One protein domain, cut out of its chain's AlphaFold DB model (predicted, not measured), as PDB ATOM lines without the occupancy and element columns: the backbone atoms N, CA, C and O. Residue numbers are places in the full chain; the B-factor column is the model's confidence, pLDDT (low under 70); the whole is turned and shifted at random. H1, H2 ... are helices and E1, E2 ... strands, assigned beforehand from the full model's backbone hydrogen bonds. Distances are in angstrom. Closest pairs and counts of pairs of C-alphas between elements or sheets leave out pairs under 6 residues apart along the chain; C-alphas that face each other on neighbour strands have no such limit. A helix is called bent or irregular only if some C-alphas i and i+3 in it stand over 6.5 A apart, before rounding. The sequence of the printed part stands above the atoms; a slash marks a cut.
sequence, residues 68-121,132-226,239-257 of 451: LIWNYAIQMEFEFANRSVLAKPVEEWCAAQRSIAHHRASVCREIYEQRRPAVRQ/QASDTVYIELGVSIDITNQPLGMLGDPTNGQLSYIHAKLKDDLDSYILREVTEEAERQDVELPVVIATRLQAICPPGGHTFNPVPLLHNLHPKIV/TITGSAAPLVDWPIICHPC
ATOM      1  N   LEU A  68      20.307 -23.888  35.471       91.88
ATOM      2  CA  LEU A  68      21.128 -23.040  36.323       91.88
ATOM      3  C   LEU A  68      21.192 -21.648  35.710       91.88
ATOM      4  O   LEU A  68      21.423 -21.504  34.513       91.88
ATOM      5  N   ILE A  69      20.971 -20.627  36.529       94.19
ATOM      6  CA  ILE A  69      21.070 -19.228  36.123       94.19
ATOM      7  C   ILE A  69      22.029 -18.531  37.078       94.19
ATOM      8  O   ILE A  69      21.809 -18.506  38.295       94.19
ATOM      9  N   TRP A  70      23.105 -17.983  36.529       95.25
ATOM     10  CA  TRP A  70      24.027 -17.121  37.254       95.25
ATOM     11  C   TRP A  70      23.612 -15.676  37.053       95.25
ATOM     12  O   TRP A  70      23.580 -15.203  35.923       95.25
ATOM     13  N   ASN A  71      23.287 -14.991  38.142       94.62
ATOM     14  CA  ASN A  71      22.942 -13.579  38.125       94.62
ATOM     15  C   ASN A  71      24.103 -12.769  38.697       94.62
ATOM     16  O   ASN A  71      24.581 -13.064  39.795       94.62
ATOM     17  N   TYR A  72      24.509 -11.741  37.968       93.56
ATOM     18  CA  TYR A  72      25.516 -10.765  38.355       93.56
ATOM     19  C   TYR A  72      24.855  -9.399  38.422       93.56
ATOM     20  O   TYR A  72      24.147  -9.018  37.497       93.56
ATOM     21  N   ALA A  73      25.067  -8.667  39.506       91.06
ATOM     22  CA  ALA A  73      24.503  -7.343  39.688       91.06
ATOM     23  C   ALA A  73      25.588  -6.325  40.030       91.06
ATOM     24  O   ALA A  73      26.406  -6.553  40.924       91.06
ATOM     25  N   ILE A  74      25.554  -5.193  39.330       89.19
ATOM     26  CA  ILE A  74      26.439  -4.043  39.536       89.19
ATOM     27  C   ILE A  74      25.596  -2.772  39.680       89.19
ATOM     28  O   ILE A  74      24.514  -2.662  39.096       89.19
ATOM     29  N   GLN A  75      26.054  -1.822  40.495       84.81
ATOM     30  CA  GLN A  75      25.371  -0.534  40.637       84.81
ATOM     31  C   GLN A  75      25.503   0.280  39.344       84.81
ATOM     32  O   GLN A  75      26.541   0.242  38.690       84.81
ATOM     33  N   MET A  76      24.451   1.023  38.986       79.31
ATOM     34  CA  MET A  76      24.397   1.801  37.740       79.31
ATOM     35  C   MET A  76      25.434   2.932  37.675       79.31
ATOM     36  O   MET A  76      25.812   3.342  36.588       79.31
ATOM     37  N   GLU A  77      25.942   3.399  38.818       73.75
ATOM     38  CA  GLU A  77      27.032   4.388  38.884       73.75
ATOM     39  C   GLU A  77      28.310   3.906  38.177       73.75
ATOM     40  O   GLU A  77      29.112   4.715  37.724       73.75
ATOM     41  N   PHE A  78      28.460   2.587  38.024       73.31
ATOM     42  CA  PHE A  78      29.567   1.948  37.320       73.31
ATOM     43  C   PHE A  78      29.197   1.529  35.884       73.31
ATOM     44  O   PHE A  78      29.897   0.719  35.277       73.31
ATOM     45  N   GLU A  79      28.086   2.034  35.328       70.75
ATOM     46  CA  GLU A  79      27.749   1.854  33.913       70.75
ATOM     47  C   GLU A  79      28.672   2.740  33.065       70.75
ATOM     48  O   GLU A  79      28.512   3.955  32.955       70.75
ATOM     49  N   PHE A  80      29.684   2.110  32.481       68.00
ATOM     50  CA  PHE A  80      30.665   2.766  31.633       68.00
ATOM     51  C   PHE A  80      30.024   3.283  30.334       68.00
ATOM     52  O   PHE A  80      29.328   2.551  29.631       68.00
ATOM     53  N   ALA A  81      30.299   4.545  29.986       58.53
ATOM     54  CA  ALA A  81      29.510   5.360  29.050       58.53
ATOM     55  C   ALA A  81      29.246   4.772  27.642       58.53
ATOM     56  O   ALA A  81      28.338   5.245  26.964       58.53
ATOM     57  N   ASN A  82      30.004   3.766  27.185       59.19
ATOM     58  CA  ASN A  82      29.932   3.244  25.812       59.19
ATOM     59  C   ASN A  82      29.881   1.704  25.686       59.19
ATOM     60  O   ASN A  82      29.932   1.193  24.564       59.19
ATOM     61  N   ARG A  83      29.803   0.931  26.782       65.38
ATOM     62  CA  ARG A  83      29.809  -0.547  26.713       65.38
ATOM     63  C   ARG A  83      29.086  -1.160  27.910       65.38
ATOM     64  O   ARG A  83      29.332  -0.761  29.043       65.38
ATOM     65  N   SER A  84      28.262  -2.183  27.670       71.62
ATOM     66  CA  SER A  84      27.763  -3.035  28.752       71.62
ATOM     67  C   SER A  84      28.950  -3.750  29.400       71.62
ATOM     68  O   SER A  84      29.600  -4.613  28.803       71.62
ATOM     69  N   VAL A  85      29.268  -3.331  30.624       76.06
ATOM     70  CA  VAL A  85      30.448  -3.779  31.380       76.06
ATOM     71  C   VAL A  85      30.412  -5.278  31.636       76.06
ATOM     72  O   VAL A  85      31.444  -5.932  31.682       76.06
ATOM     73  N   LEU A  86      29.210  -5.830  31.796       84.44
ATOM     74  CA  LEU A  86      29.017  -7.237  32.110       84.44
ATOM     75  C   LEU A  86      28.617  -8.048  30.875       84.44
ATOM     76  O   LEU A  86      29.194  -9.107  30.644       84.44
ATOM     77  N   ALA A  87      27.662  -7.581  30.063       89.69
ATOM     78  CA  ALA A  87      27.090  -8.425  29.011       89.69
ATOM     79  C   ALA A  87      28.119  -8.819  27.940       89.69
ATOM     80  O   ALA A  87      28.260 -10.004  27.643       89.69
ATOM     81  N   LYS A  88      28.897  -7.862  27.415       89.19
ATOM     82  CA  LYS A  88      29.856  -8.152  26.337       89.19
ATOM     83  C   LYS A  88      30.990  -9.103  26.772       89.19
ATOM     84  O   LYS A  88      31.233 -10.068  26.050       89.19
ATOM     85  N   PRO A  89      31.647  -8.920  27.935       90.38
ATOM     86  CA  PRO A  89      32.593  -9.911  28.456       90.38
ATOM     87  C   PRO A  89      32.008 -11.315  28.603       90.38
ATOM     88  O   PRO A  89      32.648 -12.302  28.246       90.38
ATOM     89  N   VAL A  90      30.775 -11.419  29.099       92.88
ATOM     90  CA  VAL A  90      30.112 -12.715  29.266       92.88
ATOM     91  C   VAL A  90      29.802 -13.362  27.916       92.88
ATOM     92  O   VAL A  90      30.019 -14.560  27.757       92.88
ATOM     93  N   GLU A  91      29.346 -12.595  26.926       92.44
ATOM     94  CA  GLU A  91      29.129 -13.089  25.561       92.44
ATOM     95  C   GLU A  91      30.422 -13.613  24.924       92.44
ATOM     96  O   GLU A  91      30.424 -14.696  24.333       92.44
ATOM     97  N   GLU A  92      31.528 -12.881  25.084       91.69
ATOM     98  CA  GLU A  92      32.857 -13.281  24.611       91.69
ATOM     99  C   GLU A  92      33.327 -14.574  25.294       91.69
ATOM    100  O   GLU A  92      33.750 -15.514  24.613       91.69
ATOM    101  N   TRP A  93      33.171 -14.677  26.620       92.88
ATOM    102  CA  TRP A  93      33.471 -15.902  27.363       92.88
ATOM    103  C   TRP A  93      32.614 -17.080  26.881       92.88
ATOM    104  O   TRP A  93      33.138 -18.150  26.571       92.88
ATOM    105  N   CYS A  94      31.301 -16.885  26.729       91.38
ATOM    106  CA  CYS A  94      30.383 -17.907  26.230       91.38
ATOM    107  C   CYS A  94      30.738 -18.369  24.806       91.38
ATOM    108  O   CYS A  94      30.616 -19.558  24.492       91.38
ATOM    109  N   ALA A  95      31.186 -17.454  23.942       89.75
ATOM    110  CA  ALA A  95      31.667 -17.779  22.603       89.75
ATOM    111  C   ALA A  95      32.970 -18.592  22.649       89.75
ATOM    112  O   ALA A  95      33.095 -19.560  21.897       89.75
ATOM    113  N   ALA A  96      33.888 -18.269  23.565       88.56
ATOM    114  CA  ALA A  96      35.144 -18.998  23.757       88.56
ATOM    115  C   ALA A  96      34.937 -20.444  24.249       88.56
ATOM    116  O   ALA A  96      35.731 -21.326  23.924       88.56
ATOM    117  N   GLN A  97      33.843 -20.722  24.969       84.62
ATOM    118  CA  GLN A  97      33.499 -22.088  25.387       84.62
ATOM    119  C   GLN A  97      33.026 -22.985  24.225       84.62
ATOM    120  O   GLN A  97      32.947 -24.210  24.373       84.62
ATOM    121  N   ARG A  98      32.706 -22.416  23.054       78.19
ATOM    122  CA  ARG A  98      32.305 -23.188  21.869       78.19
ATOM    123  C   ARG A  98      33.541 -23.759  21.187       78.19
ATOM    124  O   ARG A  98      34.475 -23.039  20.856       78.19
ATOM    125  N   SER A  99      33.524 -25.057  20.890       71.00
ATOM    126  CA  SER A  99      34.580 -25.681  20.088       71.00
ATOM    127  C   SER A  99      33.974 -26.478  18.945       71.00
ATOM    128  O   SER A  99      33.437 -27.567  19.153       71.00
ATOM    129  N   ILE A 100      34.093 -25.935  17.729       58.91
ATOM    130  CA  ILE A 100      33.628 -26.583  16.492       58.91
ATOM    131  C   ILE A 100      34.394 -27.892  16.265       58.91
ATOM    132  O   ILE A 100      33.782 -28.915  15.977       58.91
ATOM    133  N   ALA A 101      35.714 -27.884  16.487       60.47
ATOM    134  CA  ALA A 101      36.575 -29.056  16.315       60.47
ATOM    135  C   ALA A 101      36.237 -30.218  17.269       60.47
ATOM    136  O   ALA A 101      36.501 -31.370  16.946       60.47
ATOM    137  N   HIS A 102      35.639 -29.926  18.429       64.00
ATOM    138  CA  HIS A 102      35.286 -30.929  19.441       64.00
ATOM    139  C   HIS A 102      33.772 -31.161  19.549       64.00
ATOM    140  O   HIS A 102      33.322 -31.740  20.537       64.00
ATOM    141  N   HIS A 103      32.981 -30.669  18.583       63.19
ATOM    142  CA  HIS A 103      31.514 -30.727  18.601       63.19
ATOM    143  C   HIS A 103      30.890 -30.254  19.929       63.19
ATOM    144  O   HIS A 103      29.874 -30.781  20.381       63.19
ATOM    145  N   ARG A 104      31.502 -29.257  20.583       66.81
ATOM    146  CA  ARG A 104      30.999 -28.709  21.848       66.81
ATOM    147  C   ARG A 104      29.967 -27.629  21.560       66.81
ATOM    148  O   ARG A 104      30.311 -26.564  21.044       66.81
ATOM    149  N   ALA A 105      28.718 -27.904  21.919       70.38
ATOM    150  CA  ALA A 105      27.679 -26.888  21.980       70.38
ATOM    151  C   ALA A 105      27.996 -25.853  23.078       70.38
ATOM    152  O   ALA A 105      28.735 -26.126  24.026       70.38
ATOM    153  N   SER A 106      27.454 -24.645  22.910       78.19
ATOM    154  CA  SER A 106      27.594 -23.540  23.861       78.19
ATOM    155  C   SER A 106      27.125 -23.964  25.252       78.19
ATOM    156  O   SER A 106      26.017 -24.476  25.394       78.19
ATOM    157  N   VAL A 107      27.948 -23.718  26.273       84.88
ATOM    158  CA  VAL A 107      27.567 -23.912  27.685       84.88
ATOM    159  C   VAL A 107      26.482 -22.907  28.086       84.88
ATOM    160  O   VAL A 107      25.573 -23.230  28.848       84.88
ATOM    161  N   CYS A 108      26.546 -21.693  27.540       90.44
ATOM    162  CA  CYS A 108      25.530 -20.670  27.740       90.44
ATOM    163  C   CYS A 108      24.364 -20.884  26.773       90.44
ATOM    164  O   CYS A 108      24.575 -20.943  25.554       90.44
ATOM    165  N   ARG A 109      23.154 -20.966  27.328       88.31
ATOM    166  CA  ARG A 109      21.891 -21.100  26.594       88.31
ATOM    167  C   ARG A 109      21.279 -19.745  26.260       88.31
ATOM    168  O   ARG A 109      20.860 -19.533  25.128       88.31
ATOM    169  N   GLU A 110      21.231 -18.849  27.239       91.50
ATOM    170  CA  GLU A 110      20.627 -17.521  27.125       91.50
ATOM    171  C   GLU A 110      21.381 -16.538  28.024       91.50
ATOM    172  O   GLU A 110      21.820 -16.908  29.115       91.50
ATOM    173  N   ILE A 111      21.536 -15.303  27.552       93.44
ATOM    174  CA  ILE A 111      22.115 -14.185  28.298       93.44
ATOM    175  C   ILE A 111      21.077 -13.069  28.247       93.44
ATOM    176  O   ILE A 111      20.586 -12.741  27.167       93.44
ATOM    177  N   TYR A 112      20.725 -12.507  29.398       93.75
ATOM    178  CA  TYR A 112      19.815 -11.370  29.472       93.75
ATOM    179  C   TYR A 112      20.368 -10.298  30.399       93.75
ATOM    180  O   TYR A 112      20.954 -10.596  31.437       93.75
ATOM    181  N   GLU A 113      20.121  -9.044  30.047       91.50
ATOM    182  CA  GLU A 113      20.481  -7.876  30.840       91.50
ATOM    183  C   GLU A 113      19.203  -7.114  31.192       91.50
ATOM    184  O   GLU A 113      18.359  -6.844  30.335       91.50
ATOM    185  N   GLN A 114      19.014  -6.813  32.475       89.31
ATOM    186  CA  GLN A 114      17.839  -6.109  32.974       89.31
ATOM    187  C   GLN A 114      18.246  -5.024  33.965       89.31
ATOM    188  O   GLN A 114      18.996  -5.263  34.905       89.31
ATOM    189  N   ARG A 115      17.676  -3.828  33.803       86.75
ATOM    190  CA  ARG A 115      17.779  -2.754  34.798       86.75
ATOM    191  C   ARG A 115      16.708  -2.959  35.857       86.75
ATOM    192  O   ARG A 115      15.526  -3.069  35.519       86.75
ATOM    193  N   ARG A 116      17.101  -3.017  37.130       81.81
ATOM    194  CA  ARG A 116      16.172  -3.224  38.245       81.81
ATOM    195  C   ARG A 116      16.330  -2.153  39.320       81.81
ATOM    196  O   ARG A 116      17.453  -1.801  39.679       81.81
ATOM    197  N   PRO A 117      15.215  -1.644  39.870       77.50
ATOM    198  CA  PRO A 117      15.277  -0.807  41.055       77.50
ATOM    199  C   PRO A 117      15.707  -1.663  42.249       77.50
ATOM    200  O   PRO A 117      15.243  -2.798  42.419       77.50
ATOM    201  N   ALA A 118      16.583  -1.132  43.098       66.44
ATOM    202  CA  ALA A 118      16.872  -1.738  44.384       66.44
ATOM    203  C   ALA A 118      15.588  -1.774  45.210       66.44
ATOM    204  O   ALA A 118      14.904  -0.772  45.420       66.44
ATOM    205  N   VAL A 119      15.243  -2.975  45.656       59.22
ATOM    206  CA  VAL A 119      14.132  -3.199  46.568       59.22
ATOM    207  C   VAL A 119      14.741  -3.413  47.940       59.22
ATOM    208  O   VAL A 119      15.432  -4.410  48.167       59.22
ATOM    209  N   ARG A 120      14.465  -2.507  48.881       53.38
ATOM    210  CA  ARG A 120      14.760  -2.779  50.290       53.38
ATOM    211  C   ARG A 120      13.804  -3.864  50.774       53.38
ATOM    212  O   ARG A 120      12.600  -3.641  50.875       53.38
ATOM    213  N   GLN A 121      14.330  -5.048  51.078       49.59
ATOM    214  CA  GLN A 121      13.561  -6.035  51.830       49.59
ATOM    215  C   GLN A 121      13.446  -5.554  53.278       49.59
ATOM    216  O   GLN A 121      14.427  -5.561  54.023       49.59
ATOM    217  N   GLN A 132       9.154  -1.013  49.155       47.22
ATOM    218  CA  GLN A 132       9.674   0.351  49.043       47.22
ATOM    219  C   GLN A 132      10.809   0.338  48.018       47.22
ATOM    220  O   GLN A 132      11.872  -0.241  48.260       47.22
ATOM    221  N   ALA A 133      10.549   0.929  46.850       50.22
ATOM    222  CA  ALA A 133      11.584   1.207  45.864       50.22
ATOM    223  C   ALA A 133      12.605   2.161  46.499       50.22
ATOM    224  O   ALA A 133      12.226   3.212  47.011       50.22
ATOM    225  N   SER A 134      13.878   1.773  46.527       59.00
ATOM    226  CA  SER A 134      14.963   2.719  46.793       59.00
ATOM    227  C   SER A 134      15.436   3.346  45.485       59.00
ATOM    228  O   SER A 134      15.355   2.706  44.439       59.00
ATOM    229  N   ASP A 135      15.972   4.563  45.564       63.12
ATOM    230  CA  ASP A 135      16.459   5.332  44.406       63.12
ATOM    231  C   ASP A 135      17.689   4.714  43.718       63.12
ATOM    232  O   ASP A 135      18.075   5.140  42.634       63.12
ATOM    233  N   THR A 136      18.319   3.700  44.318       70.44
ATOM    234  CA  THR A 136      19.467   3.022  43.715       70.44
ATOM    235  C   THR A 136      19.004   2.032  42.646       70.44
ATOM    236  O   THR A 136      18.213   1.127  42.905       70.44
ATOM    237  N   VAL A 137      19.501   2.185  41.421       82.62
ATOM    238  CA  VAL A 137      19.229   1.266  40.307       82.62
ATOM    239  C   VAL A 137      20.463   0.395  40.080       82.62
ATOM    240  O   VAL A 137      21.594   0.878  40.135       82.62
ATOM    241  N   TYR A 138      20.257  -0.900  39.851       85.88
ATOM    242  CA  TYR A 138      21.323  -1.834  39.498       85.88
ATOM    243  C   TYR A 138      21.032  -2.499  38.156       85.88
ATOM    244  O   TYR A 138      19.881  -2.613  37.721       85.88
ATOM    245  N   ILE A 139      22.099  -2.933  37.499       87.75
ATOM    246  CA  ILE A 139      22.042  -3.721  36.272       87.75
ATOM    247  C   ILE A 139      22.245  -5.175  36.680       87.75
ATOM    248  O   ILE A 139      23.255  -5.500  37.299       87.75
ATOM    249  N   GLU A 140      21.268  -6.028  36.382       90.69
ATOM    250  CA  GLU A 140      21.315  -7.473  36.598       90.69
ATOM    251  C   GLU A 140      21.548  -8.176  35.257       90.69
ATOM    252  O   GLU A 140      20.718  -8.096  34.350       90.69
ATOM    253  N   LEU A 141      22.670  -8.881  35.144       93.88
ATOM    254  CA  LEU A 141      22.976  -9.783  34.045       93.88
ATOM    255  C   LEU A 141      22.705 -11.221  34.486       93.88
ATOM    256  O   LEU A 141      23.327 -11.702  35.433       93.88
ATOM    257  N   GLY A 142      21.814 -11.917  33.791       94.50
ATOM    258  CA  GLY A 142      21.560 -13.337  33.994       94.50
ATOM    259  C   GLY A 142      22.124 -14.189  32.864       94.50
ATOM    260  O   GLY A 142      21.946 -13.877  31.688       94.50
ATOM    261  N   VAL A 143      22.775 -15.292  33.226       94.88
ATOM    262  CA  VAL A 143      23.358 -16.261  32.292       94.88
ATOM    263  C   VAL A 143      22.762 -17.630  32.574       94.88
ATOM    264  O   VAL A 143      23.014 -18.216  33.629       94.88
ATOM    265  N   SER A 144      21.965 -18.148  31.641       93.00
ATOM    266  CA  SER A 144      21.444 -19.512  31.704       93.00
ATOM    267  C   SER A 144      22.502 -20.498  31.218       93.00
ATOM    268  O   SER A 144      23.005 -20.387  30.097       93.00
ATOM    269  N   ILE A 145      22.824 -21.473  32.064       89.44
ATOM    270  CA  ILE A 145      23.876 -22.461  31.850       89.44
ATOM    271  C   ILE A 145      23.266 -23.842  31.662       89.44
ATOM    272  O   ILE A 145      22.452 -24.299  32.469       89.44
ATOM    273  N   ASP A 146      23.717 -24.513  30.609       84.12
ATOM    274  CA  ASP A 146      23.351 -25.879  30.279       84.12
ATOM    275  C   ASP A 146      24.593 -26.777  30.294       84.12
ATOM    276  O   ASP A 146      25.389 -26.821  29.354       84.12
ATOM    277  N   ILE A 147      24.754 -27.507  31.398       77.56
ATOM    278  CA  ILE A 147      25.877 -28.430  31.614       77.56
ATOM    279  C   ILE A 147      25.670 -29.736  30.822       77.56
ATOM    280  O   ILE A 147      26.625 -30.471  30.560       77.56
ATOM    281  N   THR A 148      24.438 -30.025  30.386       68.50
ATOM    282  CA  THR A 148      24.095 -31.279  29.694       68.50
ATOM    283  C   THR A 148      24.500 -31.296  28.228       68.50
ATOM    284  O   THR A 148      24.635 -32.368  27.643       68.50
ATOM    285  N   ASN A 149      24.765 -30.127  27.641       66.38
ATOM    286  CA  ASN A 149      25.119 -29.989  26.228       66.38
ATOM    287  C   ASN A 149      26.482 -30.594  25.851       66.38
ATOM    288  O   ASN A 149      26.803 -30.693  24.665       66.38
ATOM    289  N   GLN A 150      27.288 -31.019  26.828       65.88
ATOM    290  CA  GLN A 150      28.491 -31.802  26.570       65.88
ATOM    291  C   GLN A 150      28.190 -33.306  26.706       65.88
ATOM    292  O   GLN A 150      27.696 -33.733  27.750       65.88
ATOM    293  N   PRO A 151      28.553 -34.148  25.718       56.59
ATOM    294  CA  PRO A 151      28.220 -35.577  25.725       56.59
ATOM    295  C   PRO A 151      28.801 -36.336  26.931       56.59
ATOM    296  O   PRO A 151      28.187 -37.276  27.425       56.59
ATOM    297  N   LEU A 152      29.946 -35.893  27.461       52.97
ATOM    298  CA  LEU A 152      30.526 -36.425  28.702       52.97
ATOM    299  C   LEU A 152      29.754 -35.983  29.958       52.97
ATOM    300  O   LEU A 152      29.665 -36.745  30.914       52.97
ATOM    301  N   GLY A 153      29.145 -34.793  29.943       56.75
ATOM    302  CA  GLY A 153      28.268 -34.307  31.013       56.75
ATOM    303  C   GLY A 153      26.949 -35.081  31.103       56.75
ATOM    304  O   GLY A 153      26.423 -35.250  32.200       56.75
ATOM    305  N   MET A 154      26.453 -35.628  29.984       56.00
ATOM    306  CA  MET A 154      25.285 -36.527  29.981       56.00
ATOM    307  C   MET A 154      25.567 -37.883  30.644       56.00
ATOM    308  O   MET A 154      24.643 -38.529  31.131       56.00
ATOM    309  N   LEU A 155      26.830 -38.319  30.644       55.56
ATOM    310  CA  LEU A 155      27.275 -39.584  31.238       55.56
ATOM    311  C   LEU A 155      27.802 -39.418  32.670       55.56
ATOM    312  O   LEU A 155      28.016 -40.416  33.358       55.56
ATOM    313  N   GLY A 156      28.022 -38.176  33.111       59.47
ATOM    314  CA  GLY A 156      28.463 -37.870  34.465       59.47
ATOM    315  C   GLY A 156      27.415 -38.307  35.484       59.47
ATOM    316  O   GLY A 156      26.253 -37.913  35.397       59.47
ATOM    317  N   ASP A 157      27.826 -39.113  36.464       65.06
ATOM    318  CA  ASP A 157      26.943 -39.511  37.556       65.06
ATOM    319  C   ASP A 157      26.605 -38.268  38.403       65.06
ATOM    320  O   ASP A 157      27.500 -37.700  39.044       65.06
ATOM    321  N   PRO A 158      25.329 -37.837  38.450       64.06
ATOM    322  CA  PRO A 158      24.930 -36.657  39.213       64.06
ATOM    323  C   PRO A 158      25.150 -36.822  40.718       64.06
ATOM    324  O   PRO A 158      25.194 -35.832  41.447       64.06
ATOM    325  N   THR A 159      25.315 -38.053  41.204       65.31
ATOM    326  CA  THR A 159      25.522 -38.357  42.623       65.31
ATOM    327  C   THR A 159      26.992 -38.381  43.040       65.31
ATOM    328  O   THR A 159      27.272 -38.293  44.236       65.31
ATOM    329  N   ASN A 160      27.926 -38.435  42.083       71.19
ATOM    330  CA  ASN A 160      29.366 -38.554  42.339       71.19
ATOM    331  C   ASN A 160      30.094 -37.193  42.386       71.19
ATOM    332  O   ASN A 160      31.313 -37.132  42.271       71.19
ATOM    333  N   GLY A 161      29.355 -36.081  42.471       76.62
ATOM    334  CA  GLY A 161      29.914 -34.725  42.583       76.62
ATOM    335  C   GLY A 161      30.629 -34.193  41.332       76.62
ATOM    336  O   GLY A 161      30.962 -33.016  41.285       76.62
ATOM    337  N   GLN A 162      30.822 -35.002  40.284       81.06
ATOM    338  CA  GLN A 162      31.502 -34.579  39.051       81.06
ATOM    339  C   GLN A 162      30.791 -33.407  38.363       81.06
ATOM    340  O   GLN A 162      31.431 -32.437  37.968       81.06
ATOM    341  N   LEU A 163      29.459 -33.468  38.262       82.44
ATOM    342  CA  LEU A 163      28.651 -32.384  37.693       82.44
ATOM    343  C   LEU A 163      28.733 -31.104  38.538       82.44
ATOM    344  O   LEU A 163      28.844 -30.013  37.984       82.44
ATOM    345  N   SER A 164      28.749 -31.243  39.864       87.81
ATOM    346  CA  SER A 164      28.939 -30.138  40.811       87.81
ATOM    347  C   SER A 164      30.314 -29.486  40.659       87.81
ATOM    348  O   SER A 164      30.415 -28.264  40.600       87.81
ATOM    349  N   TYR A 165      31.368 -30.287  40.490       87.81
ATOM    350  CA  TYR A 165      32.716 -29.790  40.221       87.81
ATOM    351  C   TYR A 165      32.805 -29.051  38.881       87.81
ATOM    352  O   TYR A 165      33.354 -27.954  38.830       87.81
ATOM    353  N   ILE A 166      32.232 -29.603  37.804       86.62
ATOM    354  CA  ILE A 166      32.205 -28.948  36.484       86.62
ATOM    355  C   ILE A 166      31.464 -27.609  36.567       86.62
ATOM    356  O   ILE A 166      31.953 -26.600  36.063       86.62
ATOM    357  N   HIS A 167      30.310 -27.579  37.238       89.69
ATOM    358  CA  HIS A 167      29.552 -26.351  37.476       89.69
ATOM    359  C   HIS A 167      30.369 -25.305  38.227       89.69
ATOM    360  O   HIS A 167      30.456 -24.158  37.788       89.69
ATOM    361  N   ALA A 168      30.989 -25.716  39.331       91.44
ATOM    362  CA  ALA A 168      31.834 -24.866  40.149       91.44
ATOM    363  C   ALA A 168      33.039 -24.342  39.352       91.44
ATOM    364  O   ALA A 168      33.354 -23.158  39.420       91.44
ATOM    365  N   LYS A 169      33.662 -25.185  38.521       91.00
ATOM    366  CA  LYS A 169      34.794 -24.798  37.676       91.00
ATOM    367  C   LYS A 169      34.404 -23.779  36.608       91.00
ATOM    368  O   LYS A 169      35.114 -22.797  36.433       91.00
ATOM    369  N   LEU A 170      33.281 -23.990  35.919       91.25
ATOM    370  CA  LEU A 170      32.782 -23.041  34.919       91.25
ATOM    371  C   LEU A 170      32.403 -21.698  35.563       91.25
ATOM    372  O   LEU A 170      32.652 -20.648  34.977       91.25
ATOM    373  N   LYS A 171      31.841 -21.726  36.779       93.56
ATOM    374  CA  LYS A 171      31.532 -20.511  37.540       93.56
ATOM    375  C   LYS A 171      32.797 -19.754  37.956       93.56
ATOM    376  O   LYS A 171      32.843 -18.542  37.796       93.56
ATOM    377  N   ASP A 172      33.807 -20.453  38.472       92.56
ATOM    378  CA  ASP A 172      35.108 -19.880  38.864       92.56
ATOM    379  C   ASP A 172      35.840 -19.239  37.672       92.56
ATOM    380  O   ASP A 172      36.419 -18.157  37.801       92.56
ATOM    381  N   ASP A 173      35.760 -19.879  36.502       91.69
ATOM    382  CA  ASP A 173      36.329 -19.375  35.250       91.69
ATOM    383  C   ASP A 173      35.641 -18.077  34.797       91.69
ATOM    384  O   ASP A 173      36.311 -17.070  34.560       91.69
ATOM    385  N   LEU A 174      34.302 -18.058  34.775       93.00
ATOM    386  CA  LEU A 174      33.537 -16.856  34.436       93.00
ATOM    387  C   LEU A 174      33.759 -15.721  35.446       93.00
ATOM    388  O   LEU A 174      33.930 -14.571  35.051       93.00
ATOM    389  N   ASP A 175      33.793 -16.027  36.744       93.12
ATOM    390  CA  ASP A 175      34.039 -15.026  37.787       93.12
ATOM    391  C   ASP A 175      35.413 -14.382  37.643       93.12
ATOM    392  O   ASP A 175      35.543 -13.165  37.770       93.12
ATOM    393  N   SER A 176      36.431 -15.192  37.352       90.62
ATOM    394  CA  SER A 176      37.787 -14.704  37.101       90.62
ATOM    395  C   SER A 176      37.845 -13.838  35.840       90.62
ATOM    396  O   SER A 176      38.529 -12.815  35.840       90.62
ATOM    397  N   TYR A 177      37.105 -14.217  34.793       91.62
ATOM    398  CA  TYR A 177      37.007 -13.448  33.553       91.62
ATOM    399  C   TYR A 177      36.341 -12.085  33.787       91.62
ATOM    400  O   TYR A 177      36.925 -11.056  33.458       91.62
ATOM    401  N   ILE A 178      35.168 -12.059  34.432       91.44
ATOM    402  CA  ILE A 178      34.443 -10.819  34.762       91.44
ATOM    403  C   ILE A 178      35.305  -9.908  35.640       91.44
ATOM    404  O   ILE A 178      35.398  -8.713  35.376       91.44
ATOM    405  N   LEU A 179      35.953 -10.458  36.671       90.19
ATOM    406  CA  LEU A 179      36.815  -9.676  37.558       90.19
ATOM    407  C   LEU A 179      37.972  -9.012  36.807       90.19
ATOM    408  O   LEU A 179      38.266  -7.852  37.082       90.19
ATOM    409  N   ARG A 180      38.609  -9.720  35.866       89.81
ATOM    410  CA  ARG A 180      39.691  -9.152  35.052       89.81
ATOM    411  C   ARG A 180      39.183  -8.004  34.181       89.81
ATOM    412  O   ARG A 180      39.727  -6.912  34.266       89.81
ATOM    413  N   GLU A 181      38.116  -8.228  33.417       89.06
ATOM    414  CA  GLU A 181      37.587  -7.220  32.486       89.06
ATOM    415  C   GLU A 181      37.065  -5.973  33.215       89.06
ATOM    416  O   GLU A 181      37.308  -4.851  32.777       89.06
ATOM    417  N   VAL A 182      36.396  -6.144  34.361       87.44
ATOM    418  CA  VAL A 182      35.927  -5.011  35.179       87.44
ATOM    419  C   VAL A 182      37.098  -4.230  35.774       87.44
ATOM    420  O   VAL A 182      37.031  -3.007  35.832       87.44
ATOM    421  N   THR A 183      38.166  -4.913  36.203       87.75
ATOM    422  CA  THR A 183      39.368  -4.245  36.734       87.75
ATOM    423  C   THR A 183      40.062  -3.435  35.638       87.75
ATOM    424  O   THR A 183      40.329  -2.256  35.842       87.75
ATOM    425  N   GLU A 184      40.273  -4.025  34.456       87.81
ATOM    426  CA  GLU A 184      40.890  -3.328  33.319       87.81
ATOM    427  C   GLU A 184      40.076  -2.106  32.877       87.81
ATOM    428  O   GLU A 184      40.637  -1.066  32.535       87.81
ATOM    429  N   GLU A 185      38.749  -2.212  32.871       85.88
ATOM    430  CA  GLU A 185      37.893  -1.103  32.460       85.88
ATOM    431  C   GLU A 185      37.800  -0.008  33.536       85.88
ATOM    432  O   GLU A 185      37.803   1.174  33.196       85.88
ATOM    433  N   ALA A 186      37.805  -0.373  34.824       84.88
ATOM    434  CA  ALA A 186      37.891   0.591  35.921       84.88
ATOM    435  C   ALA A 186      39.206   1.389  35.876       84.88
ATOM    436  O   ALA A 186      39.182   2.606  36.053       84.88
ATOM    437  N   GLU A 187      40.329   0.732  35.562       86.31
ATOM    438  CA  GLU A 187      41.629   1.386  35.361       86.31
ATOM    439  C   GLU A 187      41.624   2.321  34.142       86.31
ATOM    440  O   GLU A 187      42.167   3.423  34.207       86.31
ATOM    441  N   ARG A 188      40.978   1.931  33.032       86.62
ATOM    442  CA  ARG A 188      40.856   2.791  31.837       86.62
ATOM    443  C   ARG A 188      40.047   4.060  32.088       86.62
ATOM    444  O   ARG A 188      40.287   5.060  31.414       86.62
ATOM    445  N   GLN A 189      39.070   4.003  32.990       84.00
ATOM    446  CA  GLN A 189      38.137   5.102  33.256       84.00
ATOM    447  C   GLN A 189      38.443   5.870  34.544       84.00
ATOM    448  O   GLN A 189      37.671   6.756  34.900       84.00
ATOM    449  N   ASP A 190      39.565   5.560  35.199       83.69
ATOM    450  CA  ASP A 190      40.028   6.218  36.428       83.69
ATOM    451  C   ASP A 190      38.966   6.204  37.548       83.69
ATOM    452  O   ASP A 190      38.747   7.185  38.256       83.69
ATOM    453  N   VAL A 191      38.247   5.082  37.678       82.38
ATOM    454  CA  VAL A 191      37.200   4.907  38.695       82.38
ATOM    455  C   VAL A 191      37.796   4.332  39.979       82.38
ATOM    456  O   VAL A 191      38.459   3.295  39.962       82.38
ATOM    457  N   GLU A 192      37.504   4.970  41.116       78.94
ATOM    458  CA  GLU A 192      37.958   4.513  42.431       78.94
ATOM    459  C   GLU A 192      37.350   3.145  42.805       78.94
ATOM    460  O   GLU A 192      36.135   2.969  42.922       78.94
ATOM    461  N   LEU A 193      38.214   2.151  43.025       78.62
ATOM    462  CA  LEU A 193      37.857   0.846  43.590       78.62
ATOM    463  C   LEU A 193      37.600   0.976  45.111       78.62
ATOM    464  O   LEU A 193      38.304   1.737  45.775       78.62
ATOM    465  N   PRO A 194      36.655   0.208  45.706       74.00
ATOM    466  CA  PRO A 194      36.164  -1.083  45.221       74.00
ATOM    467  C   PRO A 194      34.748  -1.066  44.614       74.00
ATOM    468  O   PRO A 194      33.758  -0.787  45.289       74.00
ATOM    469  N   VAL A 195      34.641  -1.541  43.370       82.25
ATOM    470  CA  VAL A 195      33.361  -1.910  42.747       82.25
ATOM    471  C   VAL A 195      32.906  -3.254  43.318       82.25
ATOM    472  O   VAL A 195      33.652  -4.226  43.285       82.25
ATOM    473  N   VAL A 196      31.687  -3.351  43.850       86.06
ATOM    474  CA  VAL A 196      31.153  -4.628  44.359       86.06
ATOM    475  C   VAL A 196      30.213  -5.235  43.326       86.06
ATOM    476  O   VAL A 196      29.179  -4.647  43.013       86.06
ATOM    477  N   ILE A 197      30.539  -6.437  42.844       89.44
ATOM    478  CA  ILE A 197      29.661  -7.197  41.947       89.44
ATOM    479  C   ILE A 197      28.965  -8.272  42.779       89.44
ATOM    480  O   ILE A 197      29.585  -9.230  43.250       89.44
ATOM    481  N   ALA A 198      27.662  -8.116  42.981       90.19
ATOM    482  CA  ALA A 198      26.868  -9.123  43.664       90.19
ATOM    483  C   ALA A 198      26.627 -10.310  42.724       90.19
ATOM    484  O   ALA A 198      26.246 -10.128  41.572       90.19
ATOM    485  N   THR A 199      26.834 -11.532  43.211       92.12
ATOM    486  CA  THR A 199      26.598 -12.765  42.443       92.12
ATOM    487  C   THR A 199      25.559 -13.620  43.149       92.12
ATOM    488  O   THR A 199      25.589 -13.798  44.366       92.12
ATOM    489  N   ARG A 200      24.642 -14.200  42.380       92.88
ATOM    490  CA  ARG A 200      23.591 -15.081  42.885       92.88
ATOM    491  C   ARG A 200      23.404 -16.266  41.952       92.88
ATOM    492  O   ARG A 200      23.333 -16.110  40.740       92.88
ATOM    493  N   LEU A 201      23.246 -17.449  42.535       92.50
ATOM    494  CA  LEU A 201      22.806 -18.635  41.814       92.50
ATOM    495  C   LEU A 201      21.290 -18.791  41.944       92.50
ATOM    496  O   LEU A 201      20.726 -18.662  43.034       92.50
ATOM    497  N   GLN A 202      20.638 -19.108  40.835       91.81
ATOM    498  CA  GLN A 202      19.275 -19.609  40.802       91.81
ATOM    499  C   GLN A 202      19.272 -20.974  40.117       91.81
ATOM    500  O   GLN A 202      19.932 -21.177  39.102       91.81
ATOM    501  N   ALA A 203      18.532 -21.915  40.690       90.00
ATOM    502  CA  ALA A 203      18.352 -23.249  40.143       90.00
ATOM    503  C   ALA A 203      16.858 -23.489  39.949       90.00
ATOM    504  O   ALA A 203      16.090 -23.414  40.909       90.00
ATOM    505  N   ILE A 204      16.450 -23.729  38.707       87.50
ATOM    506  CA  ILE A 204      15.052 -23.930  38.339       87.50
ATOM    507  C   ILE A 204      14.857 -25.403  38.005       87.50
ATOM    508  O   ILE A 204      15.376 -25.904  37.009       87.50
ATOM    509  N   CYS A 205      14.108 -26.096  38.855       85.19
ATOM    510  CA  CYS A 205      13.683 -27.464  38.596       85.19
ATOM    511  C   CYS A 205      12.451 -27.496  37.686       85.19
ATOM    512  O   CYS A 205      11.695 -26.524  37.659       85.19
ATOM    513  N   PRO A 206      12.212 -28.599  36.952       80.62
ATOM    514  CA  PRO A 206      10.968 -28.765  36.208       80.62
ATOM    515  C   PRO A 206       9.754 -28.693  37.154       80.62
ATOM    516  O   PRO A 206       9.894 -28.995  38.345       80.62
ATOM    517  N   PRO A 207       8.558 -28.349  36.648       78.31
ATOM    518  CA  PRO A 207       7.358 -28.242  37.472       78.31
ATOM    519  C   PRO A 207       7.082 -29.508  38.286       78.31
ATOM    520  O   PRO A 207       7.040 -30.602  37.728       78.31
ATOM    521  N   GLY A 208       6.881 -29.370  39.600       74.19
ATOM    522  CA  GLY A 208       6.742 -30.512  40.519       74.19
ATOM    523  C   GLY A 208       8.062 -31.117  41.008       74.19
ATOM    524  O   GLY A 208       8.052 -32.173  41.651       74.19
ATOM    525  N   GLY A 209       9.188 -30.468  40.706       79.88
ATOM    526  CA  GLY A 209      10.504 -30.801  41.228       79.88
ATOM    527  C   GLY A 209      11.076 -29.715  42.144       79.88
ATOM    528  O   GLY A 209      10.730 -28.543  42.037       79.88
ATOM    529  N   HIS A 210      11.996 -30.099  43.027       82.81
ATOM    530  CA  HIS A 210      12.763 -29.172  43.861       82.81
ATOM    531  C   HIS A 210      14.190 -29.667  44.098       82.81
ATOM    532  O   HIS A 210      14.466 -30.863  44.016       82.81
ATOM    533  N   THR A 211      15.105 -28.761  44.436       83.00
ATOM    534  CA  THR A 211      16.431 -29.153  44.921       83.00
ATOM    535  C   THR A 211      16.321 -29.586  46.385       83.00
ATOM    536  O   THR A 211      15.637 -28.946  47.187       83.00
ATOM    537  N   PHE A 212      16.967 -30.695  46.753       75.12
ATOM    538  CA  PHE A 212      16.944 -31.181  48.141       75.12
ATOM    539  C   PHE A 212      17.752 -30.267  49.064       75.12
ATOM    540  O   PHE A 212      17.312 -29.927  50.161       75.12
ATOM    541  N   ASN A 213      18.919 -29.838  48.586       82.69
ATOM    542  CA  ASN A 213      19.740 -28.860  49.274       82.69
ATOM    543  C   ASN A 213      19.330 -27.447  48.837       82.69
ATOM    544  O   ASN A 213      19.088 -27.227  47.640       82.69
ATOM    545  N   PRO A 214      19.270 -26.483  49.773       83.56
ATOM    546  CA  PRO A 214      19.081 -25.089  49.408       83.56
ATOM    547  C   PRO A 214      20.221 -24.647  48.489       83.56
ATOM    548  O   PRO A 214      21.349 -25.133  48.598       83.56
ATOM    549  N   VAL A 215      19.914 -23.735  47.571       86.94
ATOM    550  CA  VAL A 215      20.929 -23.133  46.706       86.94
ATOM    551  C   VAL A 215      21.936 -22.389  47.597       86.94
ATOM    552  O   VAL A 215      21.504 -21.592  48.436       86.94
ATOM    553  N   PRO A 216      23.250 -22.653  47.473       87.81
ATOM    554  CA  PRO A 216      24.249 -22.025  48.323       87.81
ATOM    555  C   PRO A 216      24.309 -20.521  48.063       87.81
ATOM    556  O   PRO A 216      24.159 -20.052  46.932       87.81
ATOM    557  N   LEU A 217      24.538 -19.760  49.131       87.62
ATOM    558  CA  LEU A 217      24.778 -18.326  49.033       87.62
ATOM    559  C   LEU A 217      26.196 -18.105  48.502       87.62
ATOM    560  O   LEU A 217      27.162 -18.603  49.079       87.62
ATOM    561  N   LEU A 218      26.305 -17.377  47.392       88.44
ATOM    562  CA  LEU A 218      27.590 -17.033  46.792       88.44
ATOM    563  C   LEU A 218      28.124 -15.742  47.418       88.44
ATOM    564  O   LEU A 218      27.357 -14.843  47.759       88.44
ATOM    565  N   HIS A 219      29.444 -15.661  47.566       87.50
ATOM    566  CA  HIS A 219      30.112 -14.451  48.040       87.50
ATOM    567  C   HIS A 219      30.213 -13.426  46.911       87.50
ATOM    568  O   HIS A 219      30.471 -13.804  45.771       87.50
ATOM    569  N   ASN A 220      30.055 -12.141  47.234       88.38
ATOM    570  CA  ASN A 220      30.230 -11.057  46.268       88.38
ATOM    571  C   ASN A 220      31.653 -11.055  45.696       88.38
ATOM    572  O   ASN A 220      32.616 -11.421  46.377       88.38
ATOM    573  N   LEU A 221      31.774 -10.627  44.443       87.00
ATOM    574  CA  LEU A 221      33.062 -10.480  43.788       87.00
ATOM    575  C   LEU A 221      33.621  -9.092  44.100       87.00
ATOM    576  O   LEU A 221      32.925  -8.080  43.989       87.00
ATOM    577  N   HIS A 222      34.893  -9.076  44.487       86.00
ATOM    578  CA  HIS A 222      35.648  -7.868  44.781       86.00
ATOM    579  C   HIS A 222      36.847  -7.813  43.826       86.00
ATOM    580  O   HIS A 222      37.755  -8.642  43.972       86.00
ATOM    581  N   PRO A 223      36.861  -6.883  42.855       79.50
ATOM    582  CA  PRO A 223      38.045  -6.589  42.071       79.50
ATOM    583  C   PRO A 223      39.130  -6.112  43.030       79.50
ATOM    584  O   PRO A 223      38.906  -5.235  43.867       79.50
ATOM    585  N   LYS A 224      40.290  -6.758  42.962       75.50
ATOM    586  CA  LYS A 224      41.472  -6.344  43.712       75.50
ATOM    587  C   LYS A 224      42.360  -5.567  42.759       75.50
ATOM    588  O   LYS A 224      42.562  -6.018  41.636       75.50
ATOM    589  N   ILE A 225      42.919  -4.462  43.241       61.59
ATOM    590  CA  ILE A 225      44.019  -3.786  42.554       61.59
ATOM    591  C   ILE A 225      45.144  -4.817  42.432       61.59
ATOM    592  O   ILE A 225      45.571  -5.408  43.430       61.59
ATOM    593  N   VAL A 226      45.538  -5.118  41.198       58.16
ATOM    594  CA  VAL A 226      46.609  -6.072  40.931       58.16
ATOM    595  C   VAL A 226      47.924  -5.373  41.259       58.16
ATOM    596  O   VAL A 226      48.513  -4.699  40.418       58.16
ATOM    597  N   THR A 239      42.424 -25.977  42.262       71.88
ATOM    598  CA  THR A 239      41.700 -25.435  43.424       71.88
ATOM    599  C   THR A 239      40.678 -24.386  42.988       71.88
ATOM    600  O   THR A 239      41.042 -23.281  42.595       71.88
ATOM    601  N   ILE A 240      39.390 -24.727  43.071       75.94
ATOM    602  CA  ILE A 240      38.269 -23.794  42.869       75.94
ATOM    603  C   ILE A 240      38.247 -22.800  44.037       75.94
ATOM    604  O   ILE A 240      38.301 -23.213  45.198       75.94
ATOM    605  N   THR A 241      38.178 -21.496  43.754       77.56
ATOM    606  CA  THR A 241      38.278 -20.446  44.784       77.56
ATOM    607  C   THR A 241      37.104 -19.463  44.737       77.56
ATOM    608  O   THR A 241      36.231 -19.528  43.878       77.56
ATOM    609  N   GLY A 242      37.036 -18.557  45.717       83.44
ATOM    610  CA  GLY A 242      36.100 -17.432  45.689       83.44
ATOM    611  C   GLY A 242      34.624 -17.838  45.757       83.44
ATOM    612  O   GLY A 242      34.227 -18.645  46.601       83.44
ATOM    613  N   SER A 243      33.799 -17.237  44.894       88.44
ATOM    614  CA  SER A 243      32.341 -17.406  44.954       88.44
ATOM    615  C   SER A 243      31.876 -18.812  44.561       88.44
ATOM    616  O   SER A 243      30.804 -19.231  44.990       88.44
ATOM    617  N   ALA A 244      32.686 -19.555  43.802       89.69
ATOM    618  CA  ALA A 244      32.342 -20.872  43.277       89.69
ATOM    619  C   ALA A 244      32.641 -22.035  44.239       89.69
ATOM    620  O   ALA A 244      32.102 -23.123  44.058       89.69
ATOM    621  N   ALA A 245      33.455 -21.828  45.280       90.44
ATOM    622  CA  ALA A 245      33.839 -22.889  46.217       90.44
ATOM    623  C   ALA A 245      32.646 -23.641  46.859       90.44
ATOM    624  O   ALA A 245      32.684 -24.871  46.900       90.44
ATOM    625  N   PRO A 246      31.542 -22.980  47.279       90.44
ATOM    626  CA  PRO A 246      30.370 -23.672  47.828       90.44
ATOM    627  C   PRO A 246      29.642 -24.592  46.835       90.44
ATOM    628  O   PRO A 246      28.798 -25.385  47.249       90.44
ATOM    629  N   LEU A 247      29.915 -24.468  45.530       90.94
ATOM    630  CA  LEU A 247      29.249 -25.243  44.481       90.94
ATOM    631  C   LEU A 247      29.838 -26.645  44.312       90.94
ATOM    632  O   LEU A 247      29.139 -27.525  43.818       90.94
ATOM    633  N   VAL A 248      31.079 -26.869  44.756       90.06
ATOM    634  CA  VAL A 248      31.784 -28.155  44.602       90.06
ATOM    635  C   VAL A 248      31.010 -29.297  45.264       90.06
ATOM    636  O   VAL A 248      30.838 -30.356  44.665       90.06
ATOM    637  N   ASP A 249      30.464 -29.045  46.454       87.38
ATOM    638  CA  ASP A 249      29.716 -30.035  47.235       87.38
ATOM    639  C   ASP A 249      28.194 -29.954  47.028       87.38
ATOM    640  O   ASP A 249      27.428 -30.686  47.667       87.38
ATOM    641  N   TRP A 250      27.715 -29.054  46.161       88.75
ATOM    642  CA  TRP A 250      26.285 -28.821  45.977       88.75
ATOM    643  C   TRP A 250      25.710 -29.718  44.868       88.75
ATOM    644  O   TRP A 250      26.029 -29.525  43.694       88.75
ATOM    645  N   PRO A 251      24.848 -30.704  45.188       85.12
ATOM    646  CA  PRO A 251      24.331 -31.643  44.200       85.12
ATOM    647  C   PRO A 251      23.304 -30.976  43.279       85.12
ATOM    648  O   PRO A 251      22.265 -30.482  43.724       85.12
ATOM    649  N   ILE A 252      23.568 -31.040  41.975       83.94
ATOM    650  CA  ILE A 252      22.758 -30.428  40.913       83.94
ATOM    651  C   ILE A 252      21.657 -31.410  40.491       83.94
ATOM    652  O   ILE A 252      21.662 -31.967  39.394       83.94
ATOM    653  N   ILE A 253      20.734 -31.698  41.412       82.31
ATOM    654  CA  ILE A 253      19.686 -32.710  41.217       82.31
ATOM    655  C   ILE A 253      18.324 -32.163  41.631       82.31
ATOM    656  O   ILE A 253      18.145 -31.693  42.758       82.31
ATOM    657  N   CYS A 254      17.342 -32.302  40.739       82.31
ATOM    658  CA  CYS A 254      15.939 -32.098  41.071       82.31
ATOM    659  C   CYS A 254      15.296 -33.398  41.557       82.31
ATOM    660  O   CYS A 254      15.371 -34.450  40.920       82.31
ATOM    661  N   HIS A 255      14.627 -33.303  42.695       79.12
ATOM    662  CA  HIS A 255      13.851 -34.359  43.321       79.12
ATOM    663  C   HIS A 255      12.355 -34.100  43.137       79.12
ATOM    664  O   HIS A 255      11.967 -32.941  42.999       79.12
ATOM    665  N   PRO A 256      11.502 -35.144  43.153       79.56
ATOM    666  CA  PRO A 256      10.060 -34.924  43.244       79.56
ATOM    667  C   PRO A 256       9.731 -34.094  44.468       79.56
ATOM    668  O   PRO A 256      10.361 -34.291  45.509       79.56
ATOM    669  N   CYS A 257       8.662 -33.305  44.389       82.50
ATOM    670  CA  CYS A 257       8.025 -32.841  45.609       82.50
ATOM    671  C   CYS A 257       7.712 -34.018  46.548       82.50
ATOM    672  O   CYS A 257       7.267 -35.079  46.092       82.50
TER     673      CYS A 257
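What this domain is: This is residues 68 to 121, 132 to 226 and 239 to 257 of the 451 residues of the protein "Ephrin_rec_like domain-containing protein" of Echinostoma caproni (UniProt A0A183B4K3). A twisted sheet of four strands has two helices, the long H3 and the shorter H1, over one face and no named helix over the other; H4 packs on H3 at its residues 164 to 175. A tiny two-strand sheet, E5 and E6, and the short H2 lie toward the end of the domain where H3 begins, while E2 and E3 bend near the first cut. The printed part has 168 residues, with four named helices and six named strands in the order E1 H1 E2 E3 H2 H3 E4 E5 H4 E6. The large sheet runs E2 E3 E1 E4, antiparallel throughout, and the class is mixed, helices and strands. The whole is compact, with a radius of gyration of the C-alphas of 16.9 A and spans of 48 by 45 by 27 A.

How they stand to each other: E1, residues 68 to 75, is an inner strand between E3, residues 132 to 145, and E4, residues 198 to 204; N 72 and O 141 are 2.8 A apart and N 71 and O 200 2.8 A, within hydrogen-bond range. E2, residues 108 to 120, is E3's other neighbour, with N 114 and O 140 at 2.8 A. H1, residues 87 to 96, is on the sheet at a height of 9.9 A, over E2 and, only just, E3, with 3 C-alphas. H3, residues 162 to 188, is on the same face at a height of 9.3 A, along E1 at 20 degrees on the local plane. E1, H1, E2 and E3, H2 H3, E4, with H2 at residues 151 to 155, are split strand-helix-strand units, each with another strand between its two strands and a right-handed crossover. H3 touches H1 with residues 174 to 181 alone, at a steep tilt of 50 degrees, opposite ways; the closest C-alphas, of Pro 89 and Ile 178, are 6.6 A apart. H4, residues 242 to 247, touches H3 at a shallow tilt of 18 degrees, opposite ways, the C-alphas of Ala 168 and Leu 247 coming closest at 5.1 A; H4 only grazes the sheet. H2 is close to H3 but not clearly touching, the closest C-alphas, of Gly 153 and Leu 163, being 7.0 A apart. E5, residues 209 to 211, and E6, residues 254 to 256, are antiparallel, with N 210 and O 255 at 2.8 A. In H1 and H3 every O i to N i+4 pair is within hydrogen-bond range; H2 has 0 of 1, and 1 of 2 O i to N i+3 pairs, and H4 0 of 2, and 1 of 3.

Where its parts are: E1 begins at C-alpha 68 (21.128, -23.040, 36.323) and spans 23.3 A. E2 spans 30.7 A and bends by 70 degrees at residue 117; E3 spans 31.9 A and bends by 99 degrees at residue 135. H3 runs 39.2 A to C-alpha 188 (40.856, 2.791, 31.837), H1 14.3 A and E4 19.7 A. H4 is irregular, C-alphas 243 and 246 being 7.2 A apart. E6 ends at C-alpha 256 (10.060, -34.924, 43.244).

The domain as a whole: The two C-alphas farthest apart, of Ala 101 and Gln 132, are 51.6 A apart. Residues 122 to 131 are not printed, a gap of 8.0 A between C-alphas 121 and 132; nor are 227 to 238, a gap of 20.1 A between C-alphas 226 and 239. The links E1 to H1 and H1 to E2 are long, and residues 212 to 226 hold no named element. The mean pLDDT of the printed part is 81.1; it is under 70 at residues 80 to 83, 100 to 104, 118 to 121, 132 to 135, 148 to 159 and 225 to 226.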